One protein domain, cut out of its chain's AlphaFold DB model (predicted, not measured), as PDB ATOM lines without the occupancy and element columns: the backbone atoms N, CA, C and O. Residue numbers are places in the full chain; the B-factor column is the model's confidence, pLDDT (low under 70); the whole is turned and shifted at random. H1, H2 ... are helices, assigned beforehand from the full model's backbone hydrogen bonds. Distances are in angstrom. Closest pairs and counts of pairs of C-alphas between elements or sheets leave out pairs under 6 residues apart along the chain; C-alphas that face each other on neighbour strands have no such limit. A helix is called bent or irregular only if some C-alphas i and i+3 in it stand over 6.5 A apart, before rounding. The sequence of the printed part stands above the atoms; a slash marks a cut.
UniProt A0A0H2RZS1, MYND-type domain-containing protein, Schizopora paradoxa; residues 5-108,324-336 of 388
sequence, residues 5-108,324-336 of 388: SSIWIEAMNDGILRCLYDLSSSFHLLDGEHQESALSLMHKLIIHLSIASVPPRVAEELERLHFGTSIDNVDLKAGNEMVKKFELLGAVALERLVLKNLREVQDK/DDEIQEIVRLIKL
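What this domain is: This is residues 5 to 108 and 324 to 336 of the 388 residues of the protein "MYND-type domain-containing protein" of Schizopora paradoxa (UniProt A0A0H2RZS1). Long H5 and H3 run side by side, joined by H2 in a three-helix bundle; H4 crosses H5, and short H1 and H6 lie beyond. Residues 102 to 108 stick out. The printed part has 117 residues, six named helices H1 to H6 in order and no named strand: all helix, compact, radius of gyration of the C-alphas 14.8 A, spans 52 by 36 by 21 A.

Where its parts are: H1, residues 5 to 13, begins at C-alpha 5 (-3.846, -45.983, -40.931). H2 is 16 to 29, irregular: C-alphas 25 and 28 are 8.0 A apart. H3 is 32 to 48, H4 54 to 68, H5 81 to 106, 36.8 A long. H6, 324 to 334, ends at C-alpha 334 (9.529, -44.213, -27.822).

How they stand to each other: The closest C-alphas are those of Ile 9 and Val 54 for H1 and H4, of Ser 24 and Met 82 for H2 and H5, of Ile 46 and Leu 89 for H3 and H5, of Pro 55 and Ala 93 for H4 and H5, 5.0 A apart, and of Ile 16 and Ile 334 for H2 and H6, 6.9 A apart. H1 touches H4 (Ile 9, Val 54, 6.7 A). H2 touches H5 with residues 21 to 27 alone, Ser 24 to Met 82 at 5.6 A. H3 touches H5, Ile 46 to Leu 89 at 5.7 A, with residues 39 to 46 alone, a shallow tilt of 9 degrees. H6 only just touches H2, only at their ends, with 3 pairs within 8 A. O i to N i+4 pairs within hydrogen-bond range are 6 of 10 in H2.

The domain as a whole: Residues 109 to 323 are not printed, a 37.5 A gap between C-alphas 108 and 324. The link H4 to H5 is long. The model's pLDDT is under 70 at residues 67 to 79, 104 to 108 and 324 to 336.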
ATOM      1  N   SER A   5      -4.497 -47.204 -40.457       84.75
ATOM      2  CA  SER A   5      -3.846 -45.983 -40.931       84.75
ATOM      3  C   SER A   5      -3.614 -44.963 -39.814       84.75
ATOM      4  O   SER A   5      -2.548 -44.351 -39.785       84.75
ATOM      5  N   SER A   6      -4.539 -44.811 -38.856       88.62
ATOM      6  CA  SER A   6      -4.376 -43.835 -37.773       88.62
ATOM      7  C   SER A   6      -3.262 -44.233 -36.811       88.62
ATOM      8  O   SER A   6      -2.508 -43.361 -36.393       88.62
ATOM      9  N   ILE A   7      -3.103 -45.532 -36.526       90.12
ATOM     10  CA  ILE A   7      -2.039 -46.055 -35.652       90.12
ATOM     11  C   ILE A   7      -0.653 -45.723 -36.225       90.12
ATOM     12  O   ILE A   7       0.193 -45.172 -35.524       90.12
ATOM     13  N   TRP A   8      -0.422 -45.986 -37.516       91.00
ATOM     14  CA  TRP A   8       0.865 -45.675 -38.151       91.00
ATOM     15  C   TRP A   8       1.120 -44.172 -38.289       91.00
ATOM     16  O   TRP A   8       2.259 -43.732 -38.147       91.00
ATOM     17  N   ILE A   9       0.079 -43.373 -38.541       92.44
ATOM     18  CA  ILE A   9       0.187 -41.909 -38.578       92.44
ATOM     19  C   ILE A   9       0.516 -41.346 -37.188       92.44
ATOM     20  O   ILE A   9       1.393 -40.491 -37.088       92.44
ATOM     21  N   GLU A  10      -0.113 -41.845 -36.121       93.12
ATOM     22  CA  GLU A  10       0.208 -41.474 -34.737       93.12
ATOM     23  C   GLU A  10       1.644 -41.869 -34.370       93.12
ATOM     24  O   GLU A  10       2.414 -41.011 -33.952       93.12
ATOM     25  N   ALA A  11       2.062 -43.107 -34.650       91.69
ATOM     26  CA  ALA A  11       3.433 -43.556 -34.399       91.69
ATOM     27  C   ALA A  11       4.486 -42.723 -35.164       91.69
ATOM     28  O   ALA A  11       5.564 -42.441 -34.638       91.69
ATOM     29  N   MET A  12       4.183 -42.285 -36.393       92.44
ATOM     30  CA  MET A  12       5.039 -41.353 -37.141       92.44
ATOM     31  C   MET A  12       5.060 -39.946 -36.534       92.44
ATOM     32  O   MET A  12       6.126 -39.341 -36.493       92.44
ATOM     33  N   ASN A  13       3.932 -39.439 -36.028       90.81
ATOM     34  CA  ASN A  13       3.879 -38.169 -35.290       90.81
ATOM     35  C   ASN A  13       4.686 -38.228 -33.984       90.81
ATOM     36  O   ASN A  13       5.359 -37.259 -33.646       90.81
ATOM     37  N   ASP A  14       4.666 -39.376 -33.306       94.25
ATOM     38  CA  ASP A  14       5.442 -39.662 -32.096       94.25
ATOM     39  C   ASP A  14       6.933 -39.958 -32.385       94.25
ATOM     40  O   ASP A  14       7.704 -40.233 -31.468       94.25
ATOM     41  N   GLY A  15       7.371 -39.875 -33.649       93.69
ATOM     42  CA  GLY A  15       8.786 -39.925 -34.021       93.69
ATOM     43  C   GLY A  15       9.373 -41.321 -34.242       93.69
ATOM     44  O   GLY A  15      10.597 -41.453 -34.239       93.69
ATOM     45  N   ILE A  16       8.565 -42.361 -34.495       94.00
ATOM     46  CA  ILE A  16       9.057 -43.744 -34.691       94.00
ATOM     47  C   ILE A  16      10.173 -43.857 -35.741       94.00
ATOM     48  O   ILE A  16      11.174 -44.535 -35.513       94.00
ATOM     49  N   LEU A  17      10.057 -43.128 -36.857       93.81
ATOM     50  CA  LEU A  17      11.081 -43.096 -37.907       93.81
ATOM     51  C   LEU A  17      12.376 -42.424 -37.435       93.81
ATOM     52  O   LEU A  17      13.454 -42.874 -37.817       93.81
ATOM     53  N   ARG A  18      12.294 -41.406 -36.565       93.19
ATOM     54  CA  ARG A  18      13.474 -40.779 -35.955       93.19
ATOM     55  C   ARG A  18      14.176 -41.740 -35.005       93.19
ATOM     56  O   ARG A  18      15.387 -41.901 -35.111       93.19
ATOM     57  N   CYS A  19      13.427 -42.426 -34.144       91.94
ATOM     58  CA  CYS A  19      13.989 -43.424 -33.238       91.94
ATOM     59  C   CYS A  19      14.693 -44.553 -34.001       91.94
ATOM     60  O   CYS A  19      15.820 -44.900 -33.663       91.94
ATOM     61  N   LEU A  20      14.072 -45.077 -35.062       92.19
ATOM     62  CA  LEU A  20      14.669 -46.107 -35.919       92.19
ATOM     63  C   LEU A  20      15.901 -45.597 -36.683       92.19
ATOM     64  O   LEU A  20      16.856 -46.350 -36.874       92.19
ATOM     65  N   TYR A  21      15.904 -44.326 -37.094       90.94
ATOM     66  CA  TYR A  21      17.040 -43.697 -37.767       90.94
ATOM     67  C   TYR A  21      18.230 -43.529 -36.817       90.94
ATOM     68  O   TYR A  21      19.327 -43.987 -37.133       90.94
ATOM     69  N   ASP A  22      18.016 -42.968 -35.623       88.25
ATOM     70  CA  ASP A  22      19.068 -42.817 -34.611       88.25
ATOM     71  C   ASP A  22      19.640 -44.195 -34.202       88.25
ATOM     72  O   ASP A  22      20.859 -44.363 -34.093       88.25
ATOM     73  N   LEU A  23      18.771 -45.209 -34.082       88.00
ATOM     74  CA  LEU A  23      19.128 -46.609 -33.818       88.00
ATOM     75  C   LEU A  23      19.997 -47.239 -34.921       88.00
ATOM     76  O   LEU A  23      20.799 -48.121 -34.634       88.00
ATOM     77  N   SER A  24      19.879 -46.799 -36.179       88.81
ATOM     78  CA  SER A  24      20.621 -47.395 -37.303       88.81
ATOM     79  C   SER A  24      22.146 -47.259 -37.168       88.81
ATOM     80  O   SER A  24      22.883 -48.129 -37.640       88.81
ATOM     81  N   SER A  25      22.617 -46.220 -36.466       85.75
ATOM     82  CA  SER A  25      24.038 -45.983 -36.164       85.75
ATOM     83  C   SER A  25      24.610 -46.992 -35.154       85.75
ATOM     84  O   SER A  25      25.745 -47.457 -35.283       85.75
ATOM     85  N   SER A  26      23.796 -47.392 -34.174       88.38
ATOM     86  CA  SER A  26      24.142 -48.291 -33.069       88.38
ATOM     87  C   SER A  26      23.542 -49.693 -33.215       88.38
ATOM     88  O   SER A  26      23.686 -50.507 -32.311       88.38
ATOM     89  N   PHE A  27      22.929 -50.009 -34.360       88.94
ATOM     90  CA  PHE A  27      22.189 -51.255 -34.605       88.94
ATOM     91  C   PHE A  27      22.987 -52.527 -34.265       88.94
ATOM     92  O   PHE A  27      22.454 -53.472 -33.697       88.94
ATOM     93  N   HIS A  28      24.295 -52.514 -34.531       90.44
ATOM     94  CA  HIS A  28      25.229 -53.605 -34.233       90.44
ATOM     95  C   HIS A  28      25.521 -53.827 -32.732       90.44
ATOM     96  O   HIS A  28      26.182 -54.805 -32.392       90.44
ATOM     97  N   LEU A  29      25.086 -52.919 -31.853       90.31
ATOM     98  CA  LEU A  29      25.214 -53.012 -30.391       90.31
ATOM     99  C   LEU A  29      23.967 -53.610 -29.723       90.31
ATOM    100  O   LEU A  29      24.004 -53.917 -28.534       90.31
ATOM    101  N   LEU A  30      22.870 -53.748 -30.470       89.12
ATOM    102  CA  LEU A  30      21.677 -54.465 -30.031       89.12
ATOM    103  C   LEU A  30      21.937 -55.974 -30.046       89.12
ATOM    104  O   LEU A  30      22.667 -56.466 -30.909       89.12
ATOM    105  N   ASP A  31      21.293 -56.712 -29.144       94.25
ATOM    106  CA  ASP A  31      21.183 -58.167 -29.269       94.25
ATOM    107  C   ASP A  31      20.259 -58.570 -30.437       94.25
ATOM    108  O   ASP A  31      19.576 -57.738 -31.040       94.25
ATOM    109  N   GLY A  32      20.255 -59.862 -30.775       93.06
ATOM    110  CA  GLY A  32      19.503 -60.382 -31.921       93.06
ATOM    111  C   GLY A  32      17.991 -60.145 -31.840       93.06
ATOM    112  O   GLY A  32      17.383 -59.832 -32.857       93.06
ATOM    113  N   GLU A  33      17.391 -60.213 -30.650       93.69
ATOM    114  CA  GLU A  33      15.945 -60.034 -30.456       93.69
ATOM    115  C   GLU A  33      15.526 -58.580 -30.728       93.69
ATOM    116  O   GLU A  33      14.559 -58.315 -31.451       93.69
ATOM    117  N   HIS A  34      16.308 -57.615 -30.237       90.62
ATOM    118  CA  HIS A  34      16.082 -56.197 -30.518       90.62
ATOM    119  C   HIS A  34      16.393 -55.836 -31.983       90.62
ATOM    120  O   HIS A  34      15.693 -55.001 -32.566       90.62
ATOM    121  N   GLN A  35      17.393 -56.474 -32.607       92.38
ATOM    122  CA  GLN A  35      17.669 -56.319 -34.044       92.38
ATOM    123  C   GLN A  35      16.500 -56.825 -34.900       92.38
ATOM    124  O   GLN A  35      16.013 -56.091 -35.763       92.38
ATOM    125  N   GLU A  36      16.014 -58.043 -34.644       93.38
ATOM    126  CA  GLU A  36      14.873 -58.633 -35.352       93.38
ATOM    127  C   GLU A  36      13.603 -57.793 -35.176       93.38
ATOM    128  O   GLU A  36      12.913 -57.514 -36.158       93.38
ATOM    129  N   SER A  37      13.342 -57.294 -33.963       91.94
ATOM    130  CA  SER A  37      12.198 -56.423 -33.665       91.94
ATOM    131  C   SER A  37      12.232 -55.114 -34.468       91.94
ATOM    132  O   SER A  37      11.241 -54.731 -35.094       91.94
ATOM    133  N   ALA A  38      13.386 -54.440 -34.531       92.44
ATOM    134  CA  ALA A  38      13.543 -53.207 -35.306       92.44
ATOM    135  C   ALA A  38      13.435 -53.442 -36.829       92.44
ATOM    136  O   ALA A  38      12.834 -52.632 -37.542       92.44
ATOM    137  N   LEU A  39      13.957 -54.565 -37.337       94.44
ATOM    138  CA  LEU A  39      13.826 -54.950 -38.749       94.44
ATOM    139  C   LEU A  39      12.387 -55.355 -39.112       94.44
ATOM    140  O   LEU A  39      11.913 -54.996 -40.192       94.44
ATOM    141  N   SER A  40      11.684 -56.051 -38.213       94.06
ATOM    142  CA  SER A  40      10.256 -56.387 -38.321       94.06
ATOM    143  C   SER A  40       9.406 -55.119 -38.415       94.06
ATOM    144  O   SER A  40       8.596 -54.972 -39.331       94.06
ATOM    145  N   LEU A  41       9.662 -54.141 -37.545       93.31
ATOM    146  CA  LEU A  41       8.977 -52.852 -37.550       93.31
ATOM    147  C   LEU A  41       9.199 -52.071 -38.858       93.31
ATOM    148  O   LEU A  41       8.239 -51.576 -39.451       93.31
ATOM    149  N   MET A  42      10.439 -52.021 -39.363       94.75
ATOM    150  CA  MET A  42      10.741 -51.447 -40.684       94.75
ATOM    151  C   MET A  42      10.021 -52.186 -41.819       94.75
ATOM    152  O   MET A  42       9.532 -51.560 -42.758       94.75
ATOM    153  N   HIS A  43       9.918 -53.514 -41.741       94.19
ATOM    154  CA  HIS A  43       9.197 -54.314 -42.728       94.19
ATOM    155  C   HIS A  43       7.687 -54.022 -42.726       94.19
ATOM    156  O   HIS A  43       7.106 -53.800 -43.790       94.19
ATOM    157  N   LYS A  44       7.071 -53.933 -41.539       93.12
ATOM    158  CA  LYS A  44       5.669 -53.525 -41.366       93.12
ATOM    159  C   LYS A  44       5.428 -52.123 -41.940       93.12
ATOM    160  O   LYS A  44       4.519 -51.953 -42.750       93.12
ATOM    161  N   LEU A  45       6.288 -51.146 -41.635       94.25
ATOM    162  CA  LEU A  45       6.224 -49.797 -42.221       94.25
ATOM    163  C   LEU A  45       6.214 -49.824 -43.761       94.25
ATOM    164  O   LEU A  45       5.380 -49.162 -44.378       94.25
ATOM    165  N   ILE A  46       7.081 -50.633 -44.387       94.69
ATOM    166  CA  ILE A  46       7.127 -50.788 -45.851       94.69
ATOM    167  C   ILE A  46       5.818 -51.389 -46.398       94.69
ATOM    168  O   ILE A  46       5.315 -50.919 -47.420       94.69
ATOM    169  N   ILE A  47       5.226 -52.384 -45.727       92.88
ATOM    170  CA  ILE A  47       3.920 -52.957 -46.105       92.88
ATOM    171  C   ILE A  47       2.810 -51.894 -46.040       92.88
ATOM    172  O   ILE A  47       1.981 -51.783 -46.951       92.88
ATOM    173  N   HIS A  48       2.803 -51.069 -44.991       93.44
ATOM    174  CA  HIS A  48       1.774 -50.050 -44.781       93.44
ATOM    175  C   HIS A  48       1.880 -48.834 -45.718       93.44
ATOM    176  O   HIS A  48       0.907 -48.090 -45.839       93.44
ATOM    177  N   LEU A  49       2.952 -48.703 -46.514       94.31
ATOM    178  CA  LEU A  49       2.989 -47.799 -47.677       94.31
ATOM    179  C   LEU A  49       1.932 -48.140 -48.752       94.31
ATOM    180  O   LEU A  49       1.713 -47.352 -49.671       94.31
ATOM    181  N   SER A  50       1.243 -49.283 -48.645       91.94
ATOM    182  CA  SER A  50       0.043 -49.598 -49.434       91.94
ATOM    183  C   SER A  50      -1.196 -48.758 -49.068       91.94
ATOM    184  O   SER A  50      -2.168 -48.749 -49.826       91.94
ATOM    185  N   ILE A  51      -1.183 -48.038 -47.940       91.44
ATOM    186  CA  ILE A  51      -2.300 -47.225 -47.436       91.44
ATOM    187  C   ILE A  51      -2.122 -45.760 -47.860       91.44
ATOM    188  O   ILE A  51      -1.074 -45.171 -47.635       91.44
ATOM    189  N   ALA A  52      -3.148 -45.131 -48.443       91.62
ATOM    190  CA  ALA A  52      -3.021 -43.835 -49.135       91.62
ATOM    191  C   ALA A  52      -2.512 -42.652 -48.284       91.62
ATOM    192  O   ALA A  52      -1.953 -41.703 -48.838       91.62
ATOM    193  N   SER A  53      -2.723 -42.685 -46.968       92.69
ATOM    194  CA  SER A  53      -2.274 -41.665 -46.010       92.69
ATOM    195  C   SER A  53      -0.807 -41.821 -45.590       92.69
ATOM    196  O   SER A  53      -0.189 -40.835 -45.198       92.69
ATOM    197  N   VAL A  54      -0.232 -43.025 -45.696       94.12
ATOM    198  CA  VAL A  54       1.077 -43.362 -45.109       94.12
ATOM    199  C   VAL A  54       2.267 -42.848 -45.946       94.12
ATOM    200  O   VAL A  54       3.111 -42.172 -45.361       94.12
ATOM    201  N   PRO A  55       2.360 -43.043 -47.284       94.75
ATOM    202  CA  PRO A  55       3.498 -42.563 -48.076       94.75
ATOM    203  C   PRO A  55       3.785 -41.059 -47.986       94.75
ATOM    204  O   PRO A  55       4.956 -40.722 -47.841       94.75
ATOM    205  N   PRO A  56       2.789 -40.142 -48.014       93.94
ATOM    206  CA  PRO A  56       3.052 -38.720 -47.799       93.94
ATOM    207  C   PRO A  56       3.698 -38.437 -46.442       93.94
ATOM    208  O   PRO A  56       4.588 -37.596 -46.364       93.94
ATOM    209  N   ARG A  57       3.287 -39.154 -45.385       95.31
ATOM    210  CA  ARG A  57       3.837 -38.946 -44.045       95.31
ATOM    211  C   ARG A  57       5.237 -39.533 -43.893       95.31
ATOM    212  O   ARG A  57       6.108 -38.859 -43.361       95.31
ATOM    213  N   VAL A  58       5.469 -40.741 -44.411       94.69
ATOM    214  CA  VAL A  58       6.815 -41.337 -44.456       94.69
ATOM    215  C   VAL A  58       7.764 -40.443 -45.255       94.69
ATOM    216  O   VAL A  58       8.881 -40.209 -44.807       94.69
ATOM    217  N   ALA A  59       7.323 -39.895 -46.391       92.81
ATOM    218  CA  ALA A  59       8.123 -38.965 -47.181       92.81
ATOM    219  C   ALA A  59       8.464 -37.682 -46.402       92.81
ATOM    220  O   ALA A  59       9.634 -37.321 -46.367       92.81
ATOM    221  N   GLU A  60       7.490 -37.048 -45.734       93.31
ATOM    222  CA  GLU A  60       7.711 -35.847 -44.907       93.31
ATOM    223  C   GLU A  60       8.708 -36.103 -43.759       93.31
ATOM    224  O   GLU A  60       9.595 -35.285 -43.514       93.31
ATOM    225  N   GLU A  61       8.601 -37.237 -43.058       93.06
ATOM    226  CA  GLU A  61       9.548 -37.576 -41.988       93.06
ATOM    227  C   GLU A  61      10.937 -37.928 -42.534       93.06
ATOM    228  O   GLU A  61      11.934 -37.465 -41.986       93.06
ATOM    229  N   LEU A  62      11.042 -38.687 -43.632       90.25
ATOM    230  CA  LEU A  62      12.335 -38.961 -44.271       90.25
ATOM    231  C   LEU A  62      13.005 -37.670 -44.755       90.25
ATOM    232  O   LEU A  62      14.208 -37.517 -44.564       90.25
ATOM    233  N   GLU A  63      12.244 -36.729 -45.314       88.31
ATOM    234  CA  GLU A  63      12.686 -35.371 -45.646       88.31
ATOM    235  C   GLU A  63      13.268 -34.677 -44.400       88.31
ATOM    236  O   GLU A  63      14.453 -34.339 -44.390       88.31
ATOM    237  N   ARG A  64      12.517 -34.583 -43.296       88.00
ATOM    238  CA  ARG A  64      13.014 -33.998 -42.030       88.00
ATOM    239  C   ARG A  64      14.274 -34.678 -41.488       88.00
ATOM    240  O   ARG A  64      15.127 -33.993 -40.929       88.00
ATOM    241  N   LEU A  65      14.409 -35.998 -41.636       85.44
ATOM    242  CA  LEU A  65      15.614 -36.726 -41.228       85.44
ATOM    243  C   LEU A  65      16.822 -36.323 -42.081       85.44
ATOM    244  O   LEU A  65      17.845 -35.933 -41.524       85.44
ATOM    245  N   HIS A  66      16.685 -36.328 -43.410       78.44
ATOM    246  CA  HIS A  66      17.775 -35.970 -44.326       78.44
ATOM    247  C   HIS A  66      18.199 -34.496 -44.217       78.44
ATOM    248  O   HIS A  66      19.371 -34.198 -44.427       78.44
ATOM    249  N   PHE A  67      17.291 -33.574 -43.867       57.72
ATOM    250  CA  PHE A  67      17.643 -32.162 -43.640       57.72
ATOM    251  C   PHE A  67      18.111 -31.859 -42.209       57.72
ATOM    252  O   PHE A  67      18.864 -30.910 -42.006       57.72
ATOM    253  N   GLY A  68      17.699 -32.653 -41.215       58.25
ATOM    254  CA  GLY A  68      18.060 -32.451 -39.807       58.25
ATOM    255  C   GLY A  68      19.448 -32.974 -39.417       58.25
ATOM    256  O   GLY A  68      20.005 -32.542 -38.410       58.25
ATOM    257  N   THR A  69      20.023 -33.894 -40.192       57.34
ATOM    258  CA  THR A  69      21.398 -34.378 -40.007       57.34
ATOM    259  C   THR A  69      22.223 -34.108 -41.254       57.34
ATOM    260  O   THR A  69      21.914 -34.640 -42.316       57.34
ATOM    261  N   SER A  70      23.316 -33.345 -41.120       51.28
ATOM    262  CA  SER A  70      24.368 -33.343 -42.145       51.28
ATOM    263  C   SER A  70      24.837 -34.787 -42.326       51.28
ATOM    264  O   SER A  70      25.294 -35.425 -41.374       51.28
ATOM    265  N   ILE A  71      24.663 -35.293 -43.548       51.19
ATOM    266  CA  ILE A  71      24.969 -36.676 -43.942       51.19
ATOM    267  C   ILE A  71      26.450 -36.999 -43.669       51.19
ATOM    268  O   ILE A  71      26.783 -38.141 -43.373       51.19
ATOM    269  N   ASP A  72      27.310 -35.978 -43.643       52.28
ATOM    270  CA  ASP A  72      28.739 -36.066 -43.326       52.28
ATOM    271  C   ASP A  72      29.046 -36.491 -41.873       52.28
ATOM    272  O   ASP A  72      30.175 -36.881 -41.582       52.28
ATOM    273  N   ASN A  73      28.085 -36.384 -40.943       50.44
ATOM    274  CA  ASN A  73      28.323 -36.583 -39.502       50.44
ATOM    275  C   ASN A  73      27.811 -37.908 -38.929       50.44
ATOM    276  O   ASN A  73      28.242 -38.297 -37.841       50.44
ATOM    277  N   VAL A  74      26.900 -38.608 -39.611       54.97
ATOM    278  CA  VAL A  74      26.530 -39.966 -39.199       54.97
ATOM    279  C   VAL A  74      27.368 -40.923 -40.028       54.97
ATOM    280  O   VAL A  74      27.099 -41.116 -41.210       54.97
ATOM    281  N   ASP A  75      28.364 -41.541 -39.388       59.62
ATOM    282  CA  ASP A  75      29.167 -42.650 -39.926       59.62
ATOM    283  C   ASP A  75      28.280 -43.909 -40.062       59.62
ATOM    284  O   ASP A  75      28.460 -44.928 -39.388       59.62
ATOM    285  N   LEU A  76      27.242 -43.804 -40.904       61.34
ATOM    286  CA  LEU A  76      26.383 -44.888 -41.359       61.34
ATOM    287  C   LEU A  76      27.255 -45.812 -42.196       61.34
ATOM    288  O   LEU A  76      27.296 -45.715 -43.422       61.34
ATOM    289  N   LYS A  77      27.976 -46.703 -41.512       61.31
ATOM    290  CA  LYS A  77      28.831 -47.715 -42.129       61.31
ATOM    291  C   LYS A  77      28.012 -48.487 -43.152       61.31
ATOM    292  O   LYS A  77      27.184 -49.334 -42.795       61.31
ATOM    293  N   ALA A  78      28.236 -48.142 -44.418       61.66
ATOM    294  CA  ALA A  78      27.454 -48.628 -45.536       61.66
ATOM    295  C   ALA A  78      27.431 -50.160 -45.509       61.66
ATOM    296  O   ALA A  78      28.475 -50.812 -45.477       61.66
ATOM    297  N   GLY A  79      26.228 -50.736 -45.497       67.38
ATOM    298  CA  GLY A  79      26.043 -52.184 -45.558       67.38
ATOM    299  C   GLY A  79      25.386 -52.852 -44.349       67.38
ATOM    300  O   GLY A  79      25.029 -54.029 -44.487       67.38
ATOM    301  N   ASN A  80      25.159 -52.166 -43.218       85.06
ATOM    302  CA  ASN A  80      24.322 -52.731 -42.147       85.06
ATOM    303  C   ASN A  80      22.865 -52.923 -42.634       85.06
ATOM    304  O   ASN A  80      22.423 -52.253 -43.572       85.06
ATOM    305  N   GLU A  81      22.130 -53.892 -42.074       91.12
ATOM    306  CA  GLU A  81      20.803 -54.234 -42.611       91.12
ATOM    307  C   GLU A  81      19.778 -53.110 -42.413       91.12
ATOM    308  O   GLU A  81      18.975 -52.858 -43.310       91.12
ATOM    309  N   MET A  82      19.848 -52.382 -41.296       90.31
ATOM    310  CA  MET A  82      18.939 -51.276 -40.994       90.31
ATOM    311  C   MET A  82      19.036 -50.147 -42.030       90.31
ATOM    312  O   MET A  82      18.009 -49.671 -42.514       90.31
ATOM    313  N   VAL A  83      20.254 -49.774 -42.446       88.00
ATOM    314  CA  VAL A  83      20.487 -48.789 -43.520       88.00
ATOM    315  C   VAL A  83      19.841 -49.254 -44.828       88.00
ATOM    316  O   VAL A  83      19.081 -48.503 -45.433       88.00
ATOM    317  N   LYS A  84      20.015 -50.530 -45.204       88.81
ATOM    318  CA  LYS A  84      19.367 -51.110 -46.399       88.81
ATOM    319  C   LYS A  84      17.836 -51.091 -46.307       88.81
ATOM    320  O   LYS A  84      17.167 -50.900 -47.321       88.81
ATOM    321  N   LYS A  85      17.251 -51.283 -45.113       92.69
ATOM    322  CA  LYS A  85      15.796 -51.122 -44.918       92.69
ATOM    323  C   LYS A  85      15.362 -49.661 -45.061       92.69
ATOM    324  O   LYS A  85      14.270 -49.437 -45.568       92.69
ATOM    325  N   PHE A  86      16.175 -48.684 -44.650       91.69
ATOM    326  CA  PHE A  86      15.880 -47.258 -44.836       91.69
ATOM    327  C   PHE A  86      15.945 -46.823 -46.302       91.69
ATOM    328  O   PHE A  86      15.019 -46.164 -46.771       91.69
ATOM    329  N   GLU A  87      16.975 -47.242 -47.040       87.69
ATOM    330  CA  GLU A  87      17.083 -47.034 -48.494       87.69
ATOM    331  C   GLU A  87      15.848 -47.601 -49.216       87.69
ATOM    332  O   GLU A  87      15.193 -46.917 -50.004       87.69
ATOM    333  N   LEU A  88      15.470 -48.837 -48.870       91.69
ATOM    334  CA  LEU A  88      14.283 -49.511 -49.390       91.69
ATOM    335  C   LEU A  88      12.978 -48.791 -49.007       91.69
ATOM    336  O   LEU A  88      12.113 -48.610 -49.862       91.69
ATOM    337  N   LEU A  89      12.833 -48.360 -47.750       94.25
ATOM    338  CA  LEU A  89      11.674 -47.601 -47.274       94.25
ATOM    339  C   LEU A  89      11.522 -46.290 -48.053       94.25
ATOM    340  O   LEU A  89      10.421 -45.991 -48.506       94.25
ATOM    341  N   GLY A  90      12.613 -45.544 -48.253       91.56
ATOM    342  CA  GLY A  90      12.615 -44.300 -49.023       91.56
ATOM    343  C   GLY A  90      12.246 -44.510 -50.489       91.56
ATOM    344  O   GLY A  90      11.362 -43.821 -51.003       91.56
ATOM    345  N   ALA A  91      12.846 -45.509 -51.145       89.88
ATOM    346  CA  ALA A  91      12.540 -45.849 -52.532       89.88
ATOM    347  C   ALA A  91      11.060 -46.231 -52.723       89.88
ATOM    348  O   ALA A  91      10.384 -45.688 -53.602       89.88
ATOM    349  N   VAL A  92      10.524 -47.109 -51.866       93.12
ATOM    350  CA  VAL A  92       9.113 -47.526 -51.937       93.12
ATOM    351  C   VAL A  92       8.183 -46.366 -51.569       93.12
ATOM    352  O   VAL A  92       7.164 -46.181 -52.234       93.12
ATOM    353  N   ALA A  93       8.516 -45.543 -50.567       94.56
ATOM    354  CA  ALA A  93       7.693 -44.402 -50.165       94.56
ATOM    355  C   ALA A  93       7.580 -43.360 -51.283       94.56
ATOM    356  O   ALA A  93       6.470 -42.913 -51.583       94.56
ATOM    357  N   LEU A  94       8.690 -43.036 -51.953       90.38
ATOM    358  CA  LEU A  94       8.694 -42.131 -53.100       90.38
ATOM    359  C   LEU A  94       7.903 -42.712 -54.279       90.38
ATOM    360  O   LEU A  94       7.061 -42.016 -54.847       90.38
ATOM    361  N   GLU A  95       8.084 -43.995 -54.608       91.88
ATOM    362  CA  GLU A  95       7.297 -44.655 -55.657       91.88
ATOM    363  C   GLU A  95       5.790 -44.596 -55.354       91.88
ATOM    364  O   GLU A  95       4.972 -44.252 -56.213       91.88
ATOM    365  N   ARG A  96       5.402 -44.898 -54.109       93.75
ATOM    366  CA  ARG A  96       4.001 -44.878 -53.670       93.75
ATOM    367  C   ARG A  96       3.438 -43.453 -53.651       93.75
ATOM    368  O   ARG A  96       2.289 -43.263 -54.052       93.75
ATOM    369  N   LEU A  97       4.235 -42.446 -53.293       92.06
ATOM    370  CA  LEU A  97       3.859 -41.032 -53.381       92.06
ATOM    371  C   LEU A  97       3.651 -40.578 -54.837       92.06
ATOM    372  O   LEU A  97       2.645 -39.933 -55.134       92.06
ATOM    373  N   VAL A  98       4.528 -40.976 -55.764       90.00
ATOM    374  CA  VAL A  98       4.358 -40.719 -57.206       90.00
ATOM    375  C   VAL A  98       3.072 -41.373 -57.722       90.00
ATOM    376  O   VAL A  98       2.259 -40.704 -58.359       90.00
ATOM    377  N   LEU A  99       2.811 -42.641 -57.386       89.56
ATOM    378  CA  LEU A  99       1.567 -43.330 -57.761       89.56
ATOM    379  C   LEU A  99       0.309 -42.677 -57.167       89.56
ATOM    380  O   LEU A  99      -0.739 -42.671 -57.822       89.56
ATOM    381  N   LYS A 100       0.400 -42.110 -55.955       89.12
ATOM    382  CA  LYS A 100      -0.685 -41.342 -55.326       89.12
ATOM    383  C   LYS A 100      -0.939 -40.042 -56.087       89.12
ATOM    384  O   LYS A 100      -2.084 -39.762 -56.425       89.12
ATOM    385  N   ASN A 101       0.098 -39.271 -56.393       86.19
ATOM    386  CA  ASN A 101      -0.063 -37.955 -57.013       86.19
ATOM    387  C   ASN A 101      -0.474 -38.068 -58.494       86.19
ATOM    388  O   ASN A 101      -1.371 -37.355 -58.941       86.19
ATOM    389  N   LEU A 102       0.049 -39.060 -59.228       81.81
ATOM    390  CA  LEU A 102      -0.431 -39.407 -60.575       81.81
ATOM    391  C   LEU A 102      -1.923 -39.783 -60.596       81.81
ATOM    392  O   LEU A 102      -2.574 -39.639 -61.628       81.81
ATOM    393  N   ARG A 103      -2.497 -40.260 -59.482       70.12
ATOM    394  CA  ARG A 103      -3.934 -40.554 -59.383       70.12
ATOM    395  C   ARG A 103      -4.788 -39.284 -59.400       70.12
ATOM    396  O   ARG A 103      -5.838 -39.286 -60.033       70.12
ATOM    397  N   GLU A 104      -4.357 -38.219 -58.729       67.50
ATOM    398  CA  GLU A 104      -5.120 -36.963 -58.631       67.50
ATOM    399  C   GLU A 104      -5.277 -36.280 -60.004       67.50
ATOM    400  O   GLU A 104      -6.296 -35.638 -60.264       67.50
ATOM    401  N   VAL A 105      -4.326 -36.524 -60.912       64.81
ATOM    402  CA  VAL A 105      -4.421 -36.190 -62.341       64.81
ATOM    403  C   VAL A 105      -5.266 -37.233 -63.099       64.81
ATOM    404  O   VAL A 105      -6.274 -36.891 -63.714       64.81
ATOM    405  N   GLN A 106      -4.920 -38.526 -63.003       64.75
ATOM    406  CA  GLN A 106      -5.465 -39.586 -63.870       64.75
ATOM    407  C   GLN A 106      -6.868 -40.125 -63.528       64.75
ATOM    408  O   GLN A 106      -7.433 -40.825 -64.365       64.75
ATOM    409  N   ASP A 107      -7.460 -39.861 -62.355       64.81
ATOM    410  CA  ASP A 107      -8.818 -40.362 -62.021       64.81
ATOM    411  C   ASP A 107      -9.897 -39.835 -63.008       64.81
ATOM    412  O   ASP A 107     -10.993 -40.396 -63.086       64.81
ATOM    413  N   LYS A 108      -9.590 -38.780 -63.784       62.84
ATOM    414  CA  LYS A 108     -10.425 -38.259 -64.885       62.84
ATOM    415  C   LYS A 108     -10.229 -39.011 -66.209       62.84
ATOM    416  O   LYS A 108     -11.193 -39.155 -66.961       62.84
ATOM    417  N   ASP A 324      -1.753 -54.833 -32.642       47.41
ATOM    418  CA  ASP A 324      -1.958 -53.673 -31.777       47.41
ATOM    419  C   ASP A 324      -1.041 -53.708 -30.534       47.41
ATOM    420  O   ASP A 324      -0.427 -52.691 -30.212       47.41
ATOM    421  N   ASP A 325      -0.891 -54.856 -29.856       49.81
ATOM    422  CA  ASP A 325      -0.105 -54.963 -28.610       49.81
ATOM    423  C   ASP A 325       1.393 -54.678 -28.842       49.81
ATOM    424  O   ASP A 325       2.036 -53.970 -28.063       49.81
ATOM    425  N   GLU A 326       1.946 -55.196 -29.944       48.41
ATOM    426  CA  GLU A 326       3.358 -55.026 -30.314       48.41
ATOM    427  C   GLU A 326       3.667 -53.563 -30.677       48.41
ATOM    428  O   GLU A 326       4.674 -53.004 -30.242       48.41
ATOM    429  N   ILE A 327       2.768 -52.905 -31.423       44.25
ATOM    430  CA  ILE A 327       2.922 -51.488 -31.780       44.25
ATOM    431  C   ILE A 327       2.794 -50.595 -30.536       44.25
ATOM    432  O   ILE A 327       3.562 -49.641 -30.392       44.25
ATOM    433  N   GLN A 328       1.868 -50.891 -29.617       55.91
ATOM    434  CA  GLN A 328       1.670 -50.084 -28.408       55.91
ATOM    435  C   GLN A 328       2.865 -50.148 -27.447       55.91
ATOM    436  O   GLN A 328       3.259 -49.105 -26.920       55.91
ATOM    437  N   GLU A 329       3.503 -51.309 -27.254       55.94
ATOM    438  CA  GLU A 329       4.710 -51.386 -26.414       55.94
ATOM    439  C   GLU A 329       5.893 -50.633 -27.050       55.94
ATOM    440  O   GLU A 329       6.611 -49.906 -26.362       55.94
ATOM    441  N   ILE A 330       6.045 -50.694 -28.377       43.88
ATOM    442  CA  ILE A 330       7.058 -49.919 -29.110       43.88
ATOM    443  C   ILE A 330       6.814 -48.405 -28.958       43.88
ATOM    444  O   ILE A 330       7.739 -47.659 -28.629       43.88
ATOM    445  N   VAL A 331       5.569 -47.934 -29.108       47.94
ATOM    446  CA  VAL A 331       5.195 -46.524 -28.869       47.94
ATOM    447  C   VAL A 331       5.437 -46.115 -27.407       47.94
ATOM    448  O   VAL A 331       5.887 -44.995 -27.145       47.94
ATOM    449  N   ARG A 332       5.216 -47.019 -26.441       61.38
ATOM    450  CA  ARG A 332       5.509 -46.787 -25.016       61.38
ATOM    451  C   ARG A 332       7.003 -46.572 -24.758       61.38
ATOM    452  O   ARG A 332       7.356 -45.691 -23.975       61.38
ATOM    453  N   LEU A 333       7.871 -47.331 -25.431       43.81
ATOM    454  CA  LEU A 333       9.330 -47.190 -25.344       43.81
ATOM    455  C   LEU A 333       9.837 -45.892 -26.005       43.81
ATOM    456  O   LEU A 333      10.795 -45.287 -25.520       43.81
ATOM    457  N   ILE A 334       9.177 -45.432 -27.072       40.31
ATOM    458  CA  ILE A 334       9.529 -44.213 -27.822       40.31
ATOM    459  C   ILE A 334       9.227 -42.927 -27.035       40.31
ATOM    460  O   ILE A 334      10.026 -41.989 -27.060       40.31
ATOM    461  N   LYS A 335       8.133 -42.890 -26.261       42.88
ATOM    462  CA  LYS A 335       7.658 -41.706 -25.504       42.88
ATOM    463  C   LYS A 335       8.578 -41.224 -24.360       42.88
ATOM    464  O   LYS A 335       8.192 -40.355 -23.581       42.88
ATOM    465  N   LEU A 336       9.807 -41.740 -24.259       41.78
ATOM    466  CA  LEU A 336      10.776 -41.463 -23.189       41.78
ATOM    467  C   LEU A 336      11.881 -40.435 -23.539       41.78
ATOM    468  O   LEU A 336      12.802 -40.262 -22.737       41.78
TER     469      LEU A 336